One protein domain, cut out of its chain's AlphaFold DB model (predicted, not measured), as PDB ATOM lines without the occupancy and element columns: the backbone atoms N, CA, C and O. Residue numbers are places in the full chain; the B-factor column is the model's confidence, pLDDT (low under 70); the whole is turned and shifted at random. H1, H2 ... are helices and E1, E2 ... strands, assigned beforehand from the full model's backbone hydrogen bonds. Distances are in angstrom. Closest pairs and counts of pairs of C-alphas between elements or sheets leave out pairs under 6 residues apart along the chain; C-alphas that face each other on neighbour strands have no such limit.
ATOM      1  N   GLY A   3      -7.088  39.781  49.864       36.59
ATOM      2  CA  GLY A   3      -7.565  38.385  49.855       36.59
ATOM      3  C   GLY A   3      -8.750  38.087  48.921       36.59
ATOM      4  O   GLY A   3      -8.820  37.001  48.360       36.59
ATOM      5  N   HIS A   4      -9.652  39.047  48.673       43.19
ATOM      6  CA  HIS A   4     -10.816  38.823  47.794       43.19
ATOM      7  C   HIS A   4     -10.467  38.723  46.301       43.19
ATOM      8  O   HIS A   4     -11.230  38.135  45.541       43.19
ATOM      9  N   ARG A   5      -9.325  39.276  45.870       42.78
ATOM     10  CA  ARG A   5      -8.918  39.260  44.456       42.78
ATOM     11  C   ARG A   5      -8.323  37.907  44.053       42.78
ATOM     12  O   ARG A   5      -8.788  37.317  43.092       42.78
ATOM     13  N   GLN A   6      -7.415  37.366  44.874       52.69
ATOM     14  CA  GLN A   6      -6.870  36.010  44.695       52.69
ATOM     15  C   GLN A   6      -7.958  34.920  44.753       52.69
ATOM     16  O   GLN A   6      -7.845  33.902  44.080       52.69
ATOM     17  N   PHE A   7      -9.031  35.161  45.517       59.38
ATOM     18  CA  PHE A   7     -10.207  34.290  45.602       59.38
ATOM     19  C   PHE A   7     -11.010  34.225  44.295       59.38
ATOM     20  O   PHE A   7     -11.392  33.145  43.862       59.38
ATOM     21  N   ALA A   8     -11.270  35.359  43.641       60.81
ATOM     22  CA  ALA A   8     -11.967  35.340  42.354       60.81
ATOM     23  C   ALA A   8     -11.131  34.609  41.289       60.81
ATOM     24  O   ALA A   8     -11.661  33.804  40.524       60.81
ATOM     25  N   ASP A   9      -9.815  34.830  41.305       66.62
ATOM     26  CA  ASP A   9      -8.887  34.232  40.347       66.62
ATOM     27  C   ASP A   9      -8.813  32.698  40.482       66.62
ATOM     28  O   ASP A   9      -8.745  32.001  39.466       66.62
ATOM     29  N   SER A  10      -8.891  32.142  41.703       68.31
ATOM     30  CA  SER A  10      -8.907  30.683  41.901       68.31
ATOM     31  C   SER A  10     -10.188  30.043  41.364       68.31
ATOM     32  O   SER A  10     -10.111  29.041  40.657       68.31
ATOM     33  N   TYR A  11     -11.356  30.648  41.600       72.75
ATOM     34  CA  TYR A  11     -12.626  30.139  41.071       72.75
ATOM     35  C   TYR A  11     -12.668  30.184  39.546       72.75
ATOM     36  O   TYR A  11     -13.087  29.206  38.928       72.75
ATOM     37  N   VAL A  12     -12.191  31.278  38.946       76.62
ATOM     38  CA  VAL A  12     -12.091  31.413  37.488       76.62
ATOM     39  C   VAL A  12     -11.128  30.370  36.920       76.62
ATOM     40  O   VAL A  12     -11.464  29.700  35.946       76.62
ATOM     41  N   SER A  13      -9.959  30.174  37.537       76.50
ATOM     42  CA  SER A  13      -8.993  29.160  37.102       76.50
ATOM     43  C   SER A  13      -9.555  27.737  37.192       76.50
ATOM     44  O   SER A  13      -9.300  26.923  36.306       76.50
ATOM     45  N   GLU A  14     -10.301  27.421  38.250       76.81
ATOM     46  CA  GLU A  14     -10.969  26.127  38.431       76.81
ATOM     47  C   GLU A  14     -12.067  25.897  37.383       76.81
ATOM     48  O   GLU A  14     -12.180  24.807  36.824       76.81
ATOM     49  N   ASP A  15     -12.865  26.922  37.086       77.81
ATOM     50  CA  ASP A  15     -13.938  26.829  36.096       77.81
ATOM     51  C   ASP A  15     -13.363  26.662  34.683       77.81
ATOM     52  O   ASP A  15     -13.818  25.809  33.918       77.81
ATOM     53  N   LEU A  16     -12.310  27.416  34.353       80.06
ATOM     54  CA  LEU A  16     -11.575  27.278  33.096       80.06
ATOM     55  C   LEU A  16     -10.954  25.887  32.950       80.06
ATOM     56  O   LEU A  16     -11.078  25.287  31.883       80.06
ATOM     57  N   SER A  17     -10.338  25.342  34.005       77.81
ATOM     58  CA  SER A  17      -9.729  24.007  33.949       77.81
ATOM     59  C   SER A  17     -10.771  22.907  33.722       77.81
ATOM     60  O   SER A  17     -10.496  21.931  33.014       77.81
ATOM     61  N   LEU A  18     -11.979  23.075  34.273       77.75
ATOM     62  CA  LEU A  18     -13.095  22.157  34.080       77.75
ATOM     63  C   LEU A  18     -13.646  22.243  32.648       77.75
ATOM     64  O   LEU A  18     -13.849  21.207  32.016       77.75
ATOM     65  N   MET A  19     -13.828  23.458  32.121       79.81
ATOM     66  CA  MET A  19     -14.352  23.698  30.770       79.81
ATOM     67  C   MET A  19     -13.381  23.261  29.664       79.81
ATOM     68  O   MET A  19     -13.805  22.632  28.697       79.81
ATOM     69  N   GLN A  20     -12.079  23.531  29.813       76.50
ATOM     70  CA  GLN A  20     -11.049  23.149  28.834       76.50
ATOM     71  C   GLN A  20     -10.883  21.631  28.697       76.50
ATOM     72  O   GLN A  20     -10.458  21.154  27.650       76.50
ATOM     73  N   GLY A  21     -11.237  20.865  29.733       65.69
ATOM     74  CA  GLY A  21     -11.149  19.406  29.700       65.69
ATOM     75  C   GLY A  21     -12.153  18.734  28.762       65.69
ATOM     76  O   GLY A  21     -11.965  17.568  28.444       65.69
ATOM     77  N   GLY A  22     -13.223  19.423  28.348       61.53
ATOM     78  CA  GLY A  22     -14.173  18.949  27.332       61.53
ATOM     79  C   GLY A  22     -14.984  17.689  27.676       61.53
ATOM     80  O   GLY A  22     -15.870  17.322  26.908       61.53
ATOM     81  N   GLU A  23     -14.728  17.027  28.807       68.25
ATOM     82  CA  GLU A  23     -15.424  15.813  29.230       68.25
ATOM     83  C   GLU A  23     -16.680  16.136  30.056       68.25
ATOM     84  O   GLU A  23     -16.560  16.554  31.212       68.25
ATOM     85  N   PRO A  24     -17.900  15.880  29.538       66.38
ATOM     86  CA  PRO A  24     -19.158  16.231  30.209       66.38
ATOM     87  C   PRO A  24     -19.338  15.628  31.610       66.38
ATOM     88  O   PRO A  24     -20.081  16.167  32.424       66.38
ATOM     89  N   GLY A  25     -18.685  14.495  31.887       67.50
ATOM     90  CA  GLY A  25     -18.753  13.803  33.177       67.50
ATOM     91  C   GLY A  25     -17.732  14.282  34.210       67.50
ATOM     92  O   GLY A  25     -17.752  13.788  35.341       67.50
ATOM     93  N   ARG A  26     -16.830  15.207  33.850       71.38
ATOM     94  CA  ARG A  26     -15.747  15.644  34.732       71.38
ATOM     95  C   ARG A  26     -16.304  16.381  35.948       71.38
ATOM     96  O   ARG A  26     -17.201  17.221  35.855       71.38
ATOM     97  N   LYS A  27     -15.748  16.053  37.111       77.50
ATOM     98  CA  LYS A  27     -16.079  16.658  38.402       77.50
ATOM     99  C   LYS A  27     -14.801  17.184  39.032       77.50
ATOM    100  O   LYS A  27     -13.774  16.512  38.961       77.50
ATOM    101  N   LEU A  28     -14.887  18.349  39.654       81.81
ATOM    102  CA  LEU A  28     -13.802  18.936  40.426       81.81
ATOM    103  C   LEU A  28     -14.278  19.105  41.866       81.81
ATOM    104  O   LEU A  28     -15.345  19.672  42.090       81.81
ATOM    105  N   ALA A  29     -13.513  18.595  42.823       83.00
ATOM    106  CA  ALA A  29     -13.765  18.798  44.243       83.00
ATOM    107  C   ALA A  29     -12.586  19.570  44.838       83.00
ATOM    108  O   ALA A  29     -11.448  19.113  44.742       83.00
ATOM    109  N   THR A  30     -12.849  20.728  45.434       83.06
ATOM    110  CA  THR A  30     -11.830  21.607  46.017       83.06
ATOM    111  C   THR A  30     -12.144  21.900  47.476       83.06
ATOM    112  O   THR A  30     -13.270  22.256  47.819       83.06
ATOM    113  N   LEU A  31     -11.156  21.731  48.354       81.44
ATOM    114  CA  LEU A  31     -11.218  22.191  49.738       81.44
ATOM    115  C   LEU A  31     -10.648  23.607  49.815       81.44
ATOM    116  O   LEU A  31      -9.467  23.829  49.578       81.44
ATOM    117  N   ASN A  32     -11.503  24.538  50.200       79.75
ATOM    118  CA  ASN A  32     -11.234  25.959  50.303       79.75
ATOM    119  C   ASN A  32     -11.158  26.367  51.774       79.75
ATOM    120  O   ASN A  32     -12.078  26.070  52.539       79.75
ATOM    121  N   ILE A  33     -10.083  27.051  52.176       77.75
ATOM    122  CA  ILE A  33      -9.895  27.537  53.552       77.75
ATOM    123  C   ILE A  33      -9.719  29.050  53.529       77.75
ATOM    124  O   ILE A  33      -8.742  29.570  52.981       77.75
ATOM    125  N   HIS A  34     -10.665  29.755  54.143       74.88
ATOM    126  CA  HIS A  34     -10.761  31.205  54.044       74.88
ATOM    127  C   HIS A  34     -11.114  31.860  55.365       74.88
ATOM    128  O   HIS A  34     -11.872  31.322  56.171       74.88
ATOM    129  N   GLU A  35     -10.590  33.066  55.536       73.88
ATOM    130  CA  GLU A  35     -10.983  33.962  56.608       73.88
ATOM    131  C   GLU A  35     -12.215  34.756  56.167       73.88
ATOM    132  O   GLU A  35     -12.194  35.487  55.173       73.88
ATOM    133  N   TYR A  36     -13.310  34.558  56.890       74.75
ATOM    134  CA  TYR A  36     -14.528  35.345  56.785       74.75
ATOM    135  C   TYR A  36     -14.575  36.356  57.935       74.75
ATOM    136  O   TYR A  36     -13.788  36.284  58.877       74.75
ATOM    137  N   ALA A  37     -15.520  37.298  57.878       76.38
ATOM    138  CA  ALA A  37     -15.697  38.295  58.937       76.38
ATOM    139  C   ALA A  37     -15.940  37.666  60.325       76.38
ATOM    140  O   ALA A  37     -15.631  38.283  61.339       76.38
ATOM    141  N   ASP A  38     -16.474  36.444  60.365       79.44
ATOM    142  CA  ASP A  38     -16.749  35.667  61.573       79.44
ATOM    143  C   ASP A  38     -15.723  34.550  61.840       79.44
ATOM    144  O   ASP A  38     -15.960  33.674  62.671       79.44
ATOM    145  N   GLY A  39     -14.572  34.585  61.164       78.56
ATOM    146  CA  GLY A  39     -13.437  33.702  61.420       78.56
ATOM    147  C   GLY A  39     -13.089  32.758  60.270       78.56
ATOM    148  O   GLY A  39     -13.610  32.842  59.156       78.56
ATOM    149  N   LEU A  40     -12.146  31.857  60.545       79.56
ATOM    150  CA  LEU A  40     -11.615  30.915  59.565       79.56
ATOM    151  C   LEU A  40     -12.607  29.768  59.323       79.56
ATOM    152  O   LEU A  40     -13.011  29.073  60.256       79.56
ATOM    153  N   LYS A  41     -12.975  29.540  58.062       79.88
ATOM    154  CA  LYS A  41     -13.882  28.462  57.653       79.88
ATOM    155  C   LYS A  41     -13.261  27.615  56.557       79.88
ATOM    156  O   LYS A  41     -12.561  28.124  55.683       79.88
ATOM    157  N   ALA A  42     -13.572  26.324  56.597       80.38
ATOM    158  CA  ALA A  42     -13.228  25.370  55.559       80.38
ATOM    159  C   ALA A  42     -14.504  24.942  54.821       80.38
ATOM    160  O   ALA A  42     -15.524  24.653  55.444       80.38
ATOM    161  N   ARG A  43     -14.465  24.917  53.490       83.50
ATOM    162  CA  ARG A  43     -15.592  24.530  52.634       83.50
ATOM    163  C   ARG A  43     -15.123  23.627  51.520       83.50
ATOM    164  O   ARG A  43     -14.123  23.920  50.877       83.50
ATOM    165  N   VAL A  44     -15.878  22.576  51.236       84.88
ATOM    166  CA  VAL A  44     -15.667  21.768  50.036       84.88
ATOM    167  C   VAL A  44     -16.626  22.222  48.956       84.88
ATOM    168  O   VAL A  44     -17.841  22.204  49.152       84.88
ATOM    169  N   PHE A  45     -16.075  22.609  47.813       85.94
ATOM    170  CA  PHE A  45     -16.829  22.925  46.614       85.94
ATOM    171  C   PHE A  45     -16.743  21.759  45.640       85.94
ATOM    172  O   PHE A  45     -15.658  21.338  45.255       85.94
ATOM    173  N   ASN A  46     -17.898  21.248  45.226       85.25
ATOM    174  CA  ASN A  46     -18.003  20.295  44.129       85.25
ATOM    175  C   ASN A  46     -18.522  21.039  42.904       85.25
ATOM    176  O   ASN A  46     -19.639  21.559  42.947       85.25
ATOM    177  N   LYS A  47     -17.723  21.085  41.839       87.12
ATOM    178  CA  LYS A  47     -18.040  21.726  40.562       87.12
ATOM    179  C   LYS A  47     -18.284  20.685  39.471       87.12
ATOM    180  O   LYS A  47     -17.561  19.687  39.364       87.12
ATOM    181  N   HIS A  48     -19.295  20.935  38.647       86.56
ATOM    182  CA  HIS A  48     -19.714  20.092  37.528       86.56
ATOM    183  C   HIS A  48     -20.006  20.951  36.298       86.56
ATOM    184  O   HIS A  48     -20.458  22.089  36.432       86.56
ATOM    185  N   LEU A  49     -19.782  20.401  35.104       86.94
ATOM    186  CA  LEU A  49     -20.195  21.060  33.868       86.94
ATOM    187  C   LEU A  49     -21.719  21.015  33.741       86.94
ATOM    188  O   LEU A  49     -22.337  19.958  33.879       86.94
ATOM    189  N   LEU A  50     -22.319  22.162  33.440       85.94
ATOM    190  CA  LEU A  50     -23.689  22.232  32.961       85.94
ATOM    191  C   LEU A  50     -23.668  21.980  31.456       85.94
ATOM    192  O   LEU A  50     -23.084  22.759  30.705       85.94
ATOM    193  N   VAL A  51     -24.291  20.890  31.016       86.50
ATOM    194  CA  VAL A  51     -24.235  20.449  29.620       86.50
ATOM    195  C   VAL A  51     -25.640  20.367  29.045       86.50
ATOM    196  O   VAL A  51     -26.523  19.727  29.611       86.50
ATOM    197  N   HIS A  52     -25.839  20.978  27.881       86.31
ATOM    198  CA  HIS A  52     -27.025  20.738  27.076       86.31
ATOM    199  C   HIS A  52     -26.911  19.348  26.438       86.31
ATOM    200  O   HIS A  52     -26.181  19.168  25.465       86.31
ATOM    201  N   HIS A  53     -27.598  18.350  27.001       84.06
ATOM    202  CA  HIS A  53     -27.457  16.951  26.578       84.06
ATOM    203  C   HIS A  53     -27.642  16.711  25.067       84.06
ATOM    204  O   HIS A  53     -26.804  16.007  24.503       84.06
ATOM    205  N   PRO A  54     -28.643  17.305  24.381       86.75
ATOM    206  CA  PRO A  54     -28.850  17.068  22.951       86.75
ATOM    207  C   PRO A  54     -27.693  17.541  22.062       86.75
ATOM    208  O   PRO A  54     -27.287  16.821  21.156       86.75
ATOM    209  N   SER A  55     -27.142  18.734  22.314       86.62
ATOM    210  CA  SER A  55     -26.046  19.293  21.499       86.62
ATOM    211  C   SER A  55     -24.656  19.001  22.063       86.62
ATOM    212  O   SER A  55     -23.656  19.362  21.449       86.62
ATOM    213  N   ARG A  56     -24.586  18.401  23.260       79.88
ATOM    214  CA  ARG A  56     -23.372  18.241  24.074       79.88
ATOM    215  C   ARG A  56     -22.626  19.555  24.352       79.88
ATOM    216  O   ARG A  56     -21.455  19.525  24.723       79.88
ATOM    217  N   SER A  57     -23.291  20.700  24.202       83.50
ATOM    218  CA  SER A  57     -22.694  22.014  24.453       83.50
ATOM    219  C   SER A  57     -22.513  22.244  25.950       83.50
ATOM    220  O   SER A  57     -23.439  22.018  26.730       83.50
ATOM    221  N   ILE A  58     -21.339  22.732  26.348       83.44
ATOM    222  CA  ILE A  58     -21.085  23.208  27.711       83.44
ATOM    223  C   ILE A  58     -21.734  24.589  27.848       83.44
ATOM    224  O   ILE A  58     -21.382  25.512  27.120       83.44
ATOM    225  N   LEU A  59     -22.695  24.718  28.760       85.69
ATOM    226  CA  LEU A  59     -23.419  25.962  29.044       85.69
ATOM    227  C   LEU A  59     -22.804  26.749  30.211       85.69
ATOM    228  O   LEU A  59     -23.127  27.919  30.398       85.69
ATOM    229  N   GLY A  60     -21.949  26.109  31.011       84.81
ATOM    230  CA  GLY A  60     -21.275  26.722  32.153       84.81
ATOM    231  C   GLY A  60     -20.879  25.701  33.213       84.81
ATOM    232  O   GLY A  60     -20.765  24.504  32.934       84.81
ATOM    233  N   THR A  61     -20.702  26.174  34.444       85.88
ATOM    234  CA  THR A  61     -20.385  25.364  35.626       85.88
ATOM    235  C   THR A  61     -21.490  25.505  36.677       85.88
ATOM    236  O   THR A  61     -22.064  26.574  36.870       85.88
ATOM    237  N   ILE A  62     -21.813  24.411  37.366       86.38
ATOM    238  CA  ILE A  62     -22.642  24.412  38.578       86.38
ATOM    239  C   ILE A  62     -21.756  23.981  39.733       86.38
ATOM    240  O   ILE A  62     -20.982  23.030  39.598       86.38
ATOM    241  N   TYR A  63     -21.893  24.643  40.879       85.56
ATOM    242  CA  TYR A  63     -21.171  24.279  42.087       85.56
ATOM    243  C   TYR A  63     -22.099  24.078  43.284       85.56
ATOM    244  O   TYR A  63     -23.140  24.716  43.413       85.56
ATOM    245  N   SER A  64     -21.689  23.189  44.185       84.19
ATOM    246  CA  SER A  64     -22.294  23.006  45.506       84.19
ATOM    247  C   SER A  64     -21.210  23.125  46.573       84.19
ATOM    248  O   SER A  64     -20.154  22.506  46.450       84.19
ATOM    249  N   GLY A  65     -21.453  23.954  47.587       84.75
ATOM    250  CA  GLY A  65     -20.544  24.158  48.714       84.75
ATOM    251  C   GLY A  65     -21.073  23.465  49.966       84.75
ATOM    252  O   GLY A  65     -22.258  23.575  50.271       84.75
ATOM    253  N   GLN A  66     -20.205  22.762  50.686       83.69
ATOM    254  CA  GLN A  66     -20.508  22.166  51.986       83.69
ATOM    255  C   GLN A  66     -19.492  22.659  53.011       83.69
ATOM    256  O   GLN A  66     -18.289  22.629  52.748       83.69
ATOM    257  N   ASP A  67     -19.975  23.119  54.163       82.31
ATOM    258  CA  ASP A  67     -19.100  23.493  55.271       82.31
ATOM    259  C   ASP A  67     -18.412  22.240  55.827       82.31
ATOM    260  O   ASP A  67     -19.038  21.198  56.038       82.31
ATOM    261  N   VAL A  68     -17.108  22.351  56.064       78.81
ATOM    262  CA  VAL A  68     -16.307  21.351  56.767       78.81
ATOM    263  C   VAL A  68     -15.862  21.971  58.077       78.81
ATOM    264  O   VAL A  68     -15.359  23.094  58.119       78.81
ATOM    265  N   GLU A  69     -16.044  21.232  59.163       78.44
ATOM    266  CA  GLU A  69     -15.594  21.679  60.471       78.44
ATOM    267  C   GLU A  69     -14.067  21.820  60.465       78.44
ATOM    268  O   GLU A  69     -13.324  20.843  60.331       78.44
ATOM    269  N   ILE A  70     -13.591  23.058  60.600       71.81
ATOM    270  CA  ILE A  70     -12.171  23.378  60.449       71.81
ATOM    271  C   ILE A  70     -11.292  22.686  61.494       71.81
ATOM    272  O   ILE A  70     -10.141  22.366  61.208       71.81
ATOM    273  N   GLY A  71     -11.851  22.373  62.669       70.81
ATOM    274  CA  GLY A  71     -11.187  21.563  63.687       70.81
ATOM    275  C   GLY A  71     -10.784  20.186  63.156       70.81
ATOM    276  O   GLY A  71      -9.651  19.764  63.363       70.81
ATOM    277  N   ASN A  72     -11.640  19.517  62.378       68.31
ATOM    278  CA  ASN A  72     -11.312  18.221  61.774       68.31
ATOM    279  C   ASN A  72     -10.182  18.344  60.748       68.31
ATOM    280  O   ASN A  72      -9.322  17.465  60.669       68.31
ATOM    281  N   PHE A  73     -10.141  19.457  60.014       69.69
ATOM    282  CA  PHE A  73      -9.051  19.749  59.093       69.69
ATOM    283  C   PHE A  73      -7.726  19.999  59.808       69.69
ATOM    284  O   PHE A  73      -6.742  19.319  59.525       69.69
ATOM    285  N   LEU A  74      -7.708  20.909  60.781       70.06
ATOM    286  CA  LEU A  74      -6.508  21.239  61.549       70.06
ATOM    287  C   LEU A  74      -6.031  20.071  62.423       70.06
ATOM    288  O   LEU A  74      -4.839  19.945  62.661       70.06
ATOM    289  N   ASN A  75      -6.918  19.168  62.843       69.38
ATOM    290  CA  ASN A  75      -6.532  17.943  63.549       69.38
ATOM    291  C   ASN A  75      -5.758  16.960  62.660       69.38
ATOM    292  O   ASN A  75      -4.951  16.176  63.158       69.38
ATOM    293  N   ILE A  76      -6.034  16.960  61.355       68.56
ATOM    294  CA  ILE A  76      -5.377  16.074  60.388       68.56
ATOM    295  C   ILE A  76      -4.150  16.777  59.794       68.56
ATOM    296  O   ILE A  76      -3.136  16.126  59.559       68.56
ATOM    297  N   ILE A  77      -4.217  18.093  59.576       73.19
ATOM    298  CA  ILE A  77      -3.164  18.876  58.928       73.19
ATOM    299  C   ILE A  77      -2.964  20.240  59.627       73.19
ATOM    300  O   ILE A  77      -3.290  21.283  59.054       73.19
ATOM    301  N   PRO A  78      -2.413  20.271  60.856       65.81
ATOM    302  CA  PRO A  78      -2.333  21.492  61.670       65.81
ATOM    303  C   PRO A  78      -1.534  22.632  61.032       65.81
ATOM    304  O   PRO A  78      -1.919  23.792  61.146       65.81
ATOM    305  N   ASN A  79      -0.454  22.316  60.314       70.50
ATOM    306  CA  ASN A  79       0.447  23.335  59.762       70.50
ATOM    307  C   ASN A  79       0.021  23.848  58.383       70.50
ATOM    308  O   ASN A  79       0.673  24.725  57.835       70.50
ATOM    309  N   TYR A  80      -1.070  23.337  57.806       67.75
ATOM    310  CA  TYR A  80      -1.441  23.663  56.428       67.75
ATOM    311  C   TYR A  80      -1.584  25.171  56.180       67.75
ATOM    312  O   TYR A  80      -1.039  25.711  55.219       67.75
ATOM    313  N   VAL A  81      -2.301  25.855  57.073       65.69
ATOM    314  CA  VAL A  81      -2.559  27.298  56.960       65.69
ATOM    315  C   VAL A  81      -1.276  28.108  57.168       65.69
ATOM    316  O   VAL A  81      -1.140  29.174  56.580       65.69
ATOM    317  N   LEU A  82      -0.326  27.598  57.959       66.06
ATOM    318  CA  LEU A  82       0.976  28.236  58.166       66.06
ATOM    319  C   LEU A  82       1.867  28.118  56.925       66.06
ATOM    320  O   LEU A  82       2.519  29.087  56.556       66.06
ATOM    321  N   GLU A  83       1.865  26.955  56.273       65.00
ATOM    322  CA  GLU A  83       2.741  26.674  55.130       65.00
ATOM    323  C   GLU A  83       2.254  27.307  53.824       65.00
ATOM    324  O   GLU A  83       3.059  27.751  53.007       65.00
ATOM    325  N   PHE A  84       0.936  27.375  53.621       64.44
ATOM    326  CA  PHE A  84       0.358  27.831  52.354       64.44
ATOM    327  C   PHE A  84      -0.496  29.103  52.474       64.44
ATOM    328  O   PHE A  84      -0.810  29.726  51.463       64.44
ATOM    329  N   GLY A  85      -0.814  29.556  53.692       59.69
ATOM    330  CA  GLY A  85      -1.599  30.766  53.948       59.69
ATOM    331  C   GLY A  85      -3.121  30.567  53.869       59.69
ATOM    332  O   GLY A  85      -3.631  29.590  53.314       59.69
ATOM    333  N   ALA A  86      -3.871  31.527  54.424       55.75
ATOM    334  CA  ALA A  86      -5.325  31.615  54.261       55.75
ATOM    335  C   ALA A  86      -5.667  32.103  52.839       55.75
ATOM    336  O   ALA A  86      -5.072  33.068  52.363       55.75
ATOM    337  N   GLY A  87      -6.618  31.454  52.154       53.56
ATOM    338  CA  GLY A  87      -6.903  31.717  50.733       53.56
ATOM    339  C   GLY A  87      -6.604  30.557  49.780       53.56
ATOM    340  O   GLY A  87      -6.807  30.705  48.578       53.56
ATOM    341  N   CYS A  88      -6.139  29.417  50.291       62.28
ATOM    342  CA  CYS A  88      -5.781  28.268  49.466       62.28
ATOM    343  C   CYS A  88      -6.982  27.407  49.060       62.28
ATOM    344  O   CYS A  88      -7.859  27.125  49.881       62.28
ATOM    345  N   SER A  89      -6.935  26.929  47.812       69.94
ATOM    346  CA  SER A  89      -7.796  25.884  47.258       69.94
ATOM    347  C   SER A  89      -6.970  24.615  47.060       69.94
ATOM    348  O   SER A  89      -5.935  24.640  46.390       69.94
ATOM    349  N   LEU A  90      -7.401  23.519  47.682       76.88
ATOM    350  CA  LEU A  90      -6.829  22.190  47.513       76.88
ATOM    351  C   LEU A  90      -7.728  21.352  46.622       76.88
ATOM    352  O   LEU A  90      -8.789  20.898  47.052       76.88
ATOM    353  N   GLU A  91      -7.274  21.081  45.409       80.12
ATOM    354  CA  GLU A  91      -7.952  20.140  44.530       80.12
ATOM    355  C   GLU A  91      -7.791  18.706  45.054       80.12
ATOM    356  O   GLU A  91      -6.685  18.257  45.377       80.12
ATOM    357  N   GLN A  92      -8.896  17.959  45.117       78.38
ATOM    358  CA  GLN A  92      -8.864  16.521  45.350       78.38
ATOM    359  C   GLN A  92      -8.107  15.862  44.193       78.38
ATOM    360  O   GLN A  92      -8.614  15.732  43.079       78.38
ATOM    361  N   GLY A  93      -6.876  15.430  44.449       62.88
ATOM    362  CA  GLY A  93      -6.003  14.987  43.378       62.88
ATOM    363  C   GLY A  93      -6.299  13.556  42.943       62.88
ATOM    364  O   GLY A  93      -5.705  12.612  43.455       62.88
TER     365      GLY A  93
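What this domain is: This is residues 3 to 93 of the 191 residues of an uncharacterized protein of Chromobacterium violaceum (UniProt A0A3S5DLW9). A strongly twisted antiparallel sheet of four strands is drawn out by its long hairpin of E2 and E3, with the long helix H1 packed over one face and the short helix H2 on the opposite face. The hairpin's turn, residues 53 to 56, is at one end of the long axis, and H2 and the small helix H3 are towards the other end. The printed part has 91 residues, with three named helices and four named strands along the chain as H1 E1 E2 E3 H2 H3 E4, and the sheet's order is E3 E2 E1 E4. The class is mixed, helices and strands. The whole is only just loose, close to compact, with a radius of gyration of the C-alphas of 14.8 A, and elongated, spanning 46 by 26 by 22 A.

How they stand to each other: Begin at the sheet with E1, residues 27 to 36, E2, residues 39 to 52, and E3, residues 57 to 68: they form a meander, each strand the antiparallel neighbour of the one before, in two hairpins. Look across E1 and E2 for N 32 and O 43, 2.8 A apart and within hydrogen-bond range; across E2 and E3, look for N 48 and O 62, at 2.9 A. E1 bends by 51 degrees at residue 33. On its other side from E2 find edge strand E4, residues 89 to 93, antiparallel to E1, with N 31 and O 90 at 2.8 A. H1, residues 3 to 20, is on the sheet; its closest C-alphas to E3 are those of Asp 15 and Thr 61, 6.6 A apart. H2, residues 70 to 76, is on the opposite face and stands up from the sheet; the closest C-alphas of E2 and H2 are those of Ala 42 and Ile 70, 5.4 A apart. H3, residues 80 to 84, is not on the sheet and is close to H2 but not clearly touching it, the C-alphas of Leu 74 and Tyr 80 being 7.6 A apart. H1 is apart from H2 and H3. In H1, H2 and H3 every O i to N i+4 pair is within hydrogen-bond range.

Where its parts are: Find C-alpha 39 at (-13.437, 33.702, 61.420); from there E2 runs 39.1 A to C-alpha 52 at (-27.025, 20.738, 27.076). E3 returns over 32.9 A, and E1 measures 26.3 A. H1 begins at C-alpha 3, (-7.565, 38.385, 49.855), and runs 26.2 A. H2 spans 10.0 A, H3 6.1 A and E4 11.7 A, ending at C-alpha 93, (-6.003, 14.987, 43.378).

The domain as a whole: The two C-alphas farthest apart, those of Pro 54 and Leu 82, are 47.5 A apart. The printed part has no cut and no long link. Mean pLDDT of the printed part is 74.5; look for values under 70 at residues 3 to 10, 21 to 25 and 80 to 89, among others.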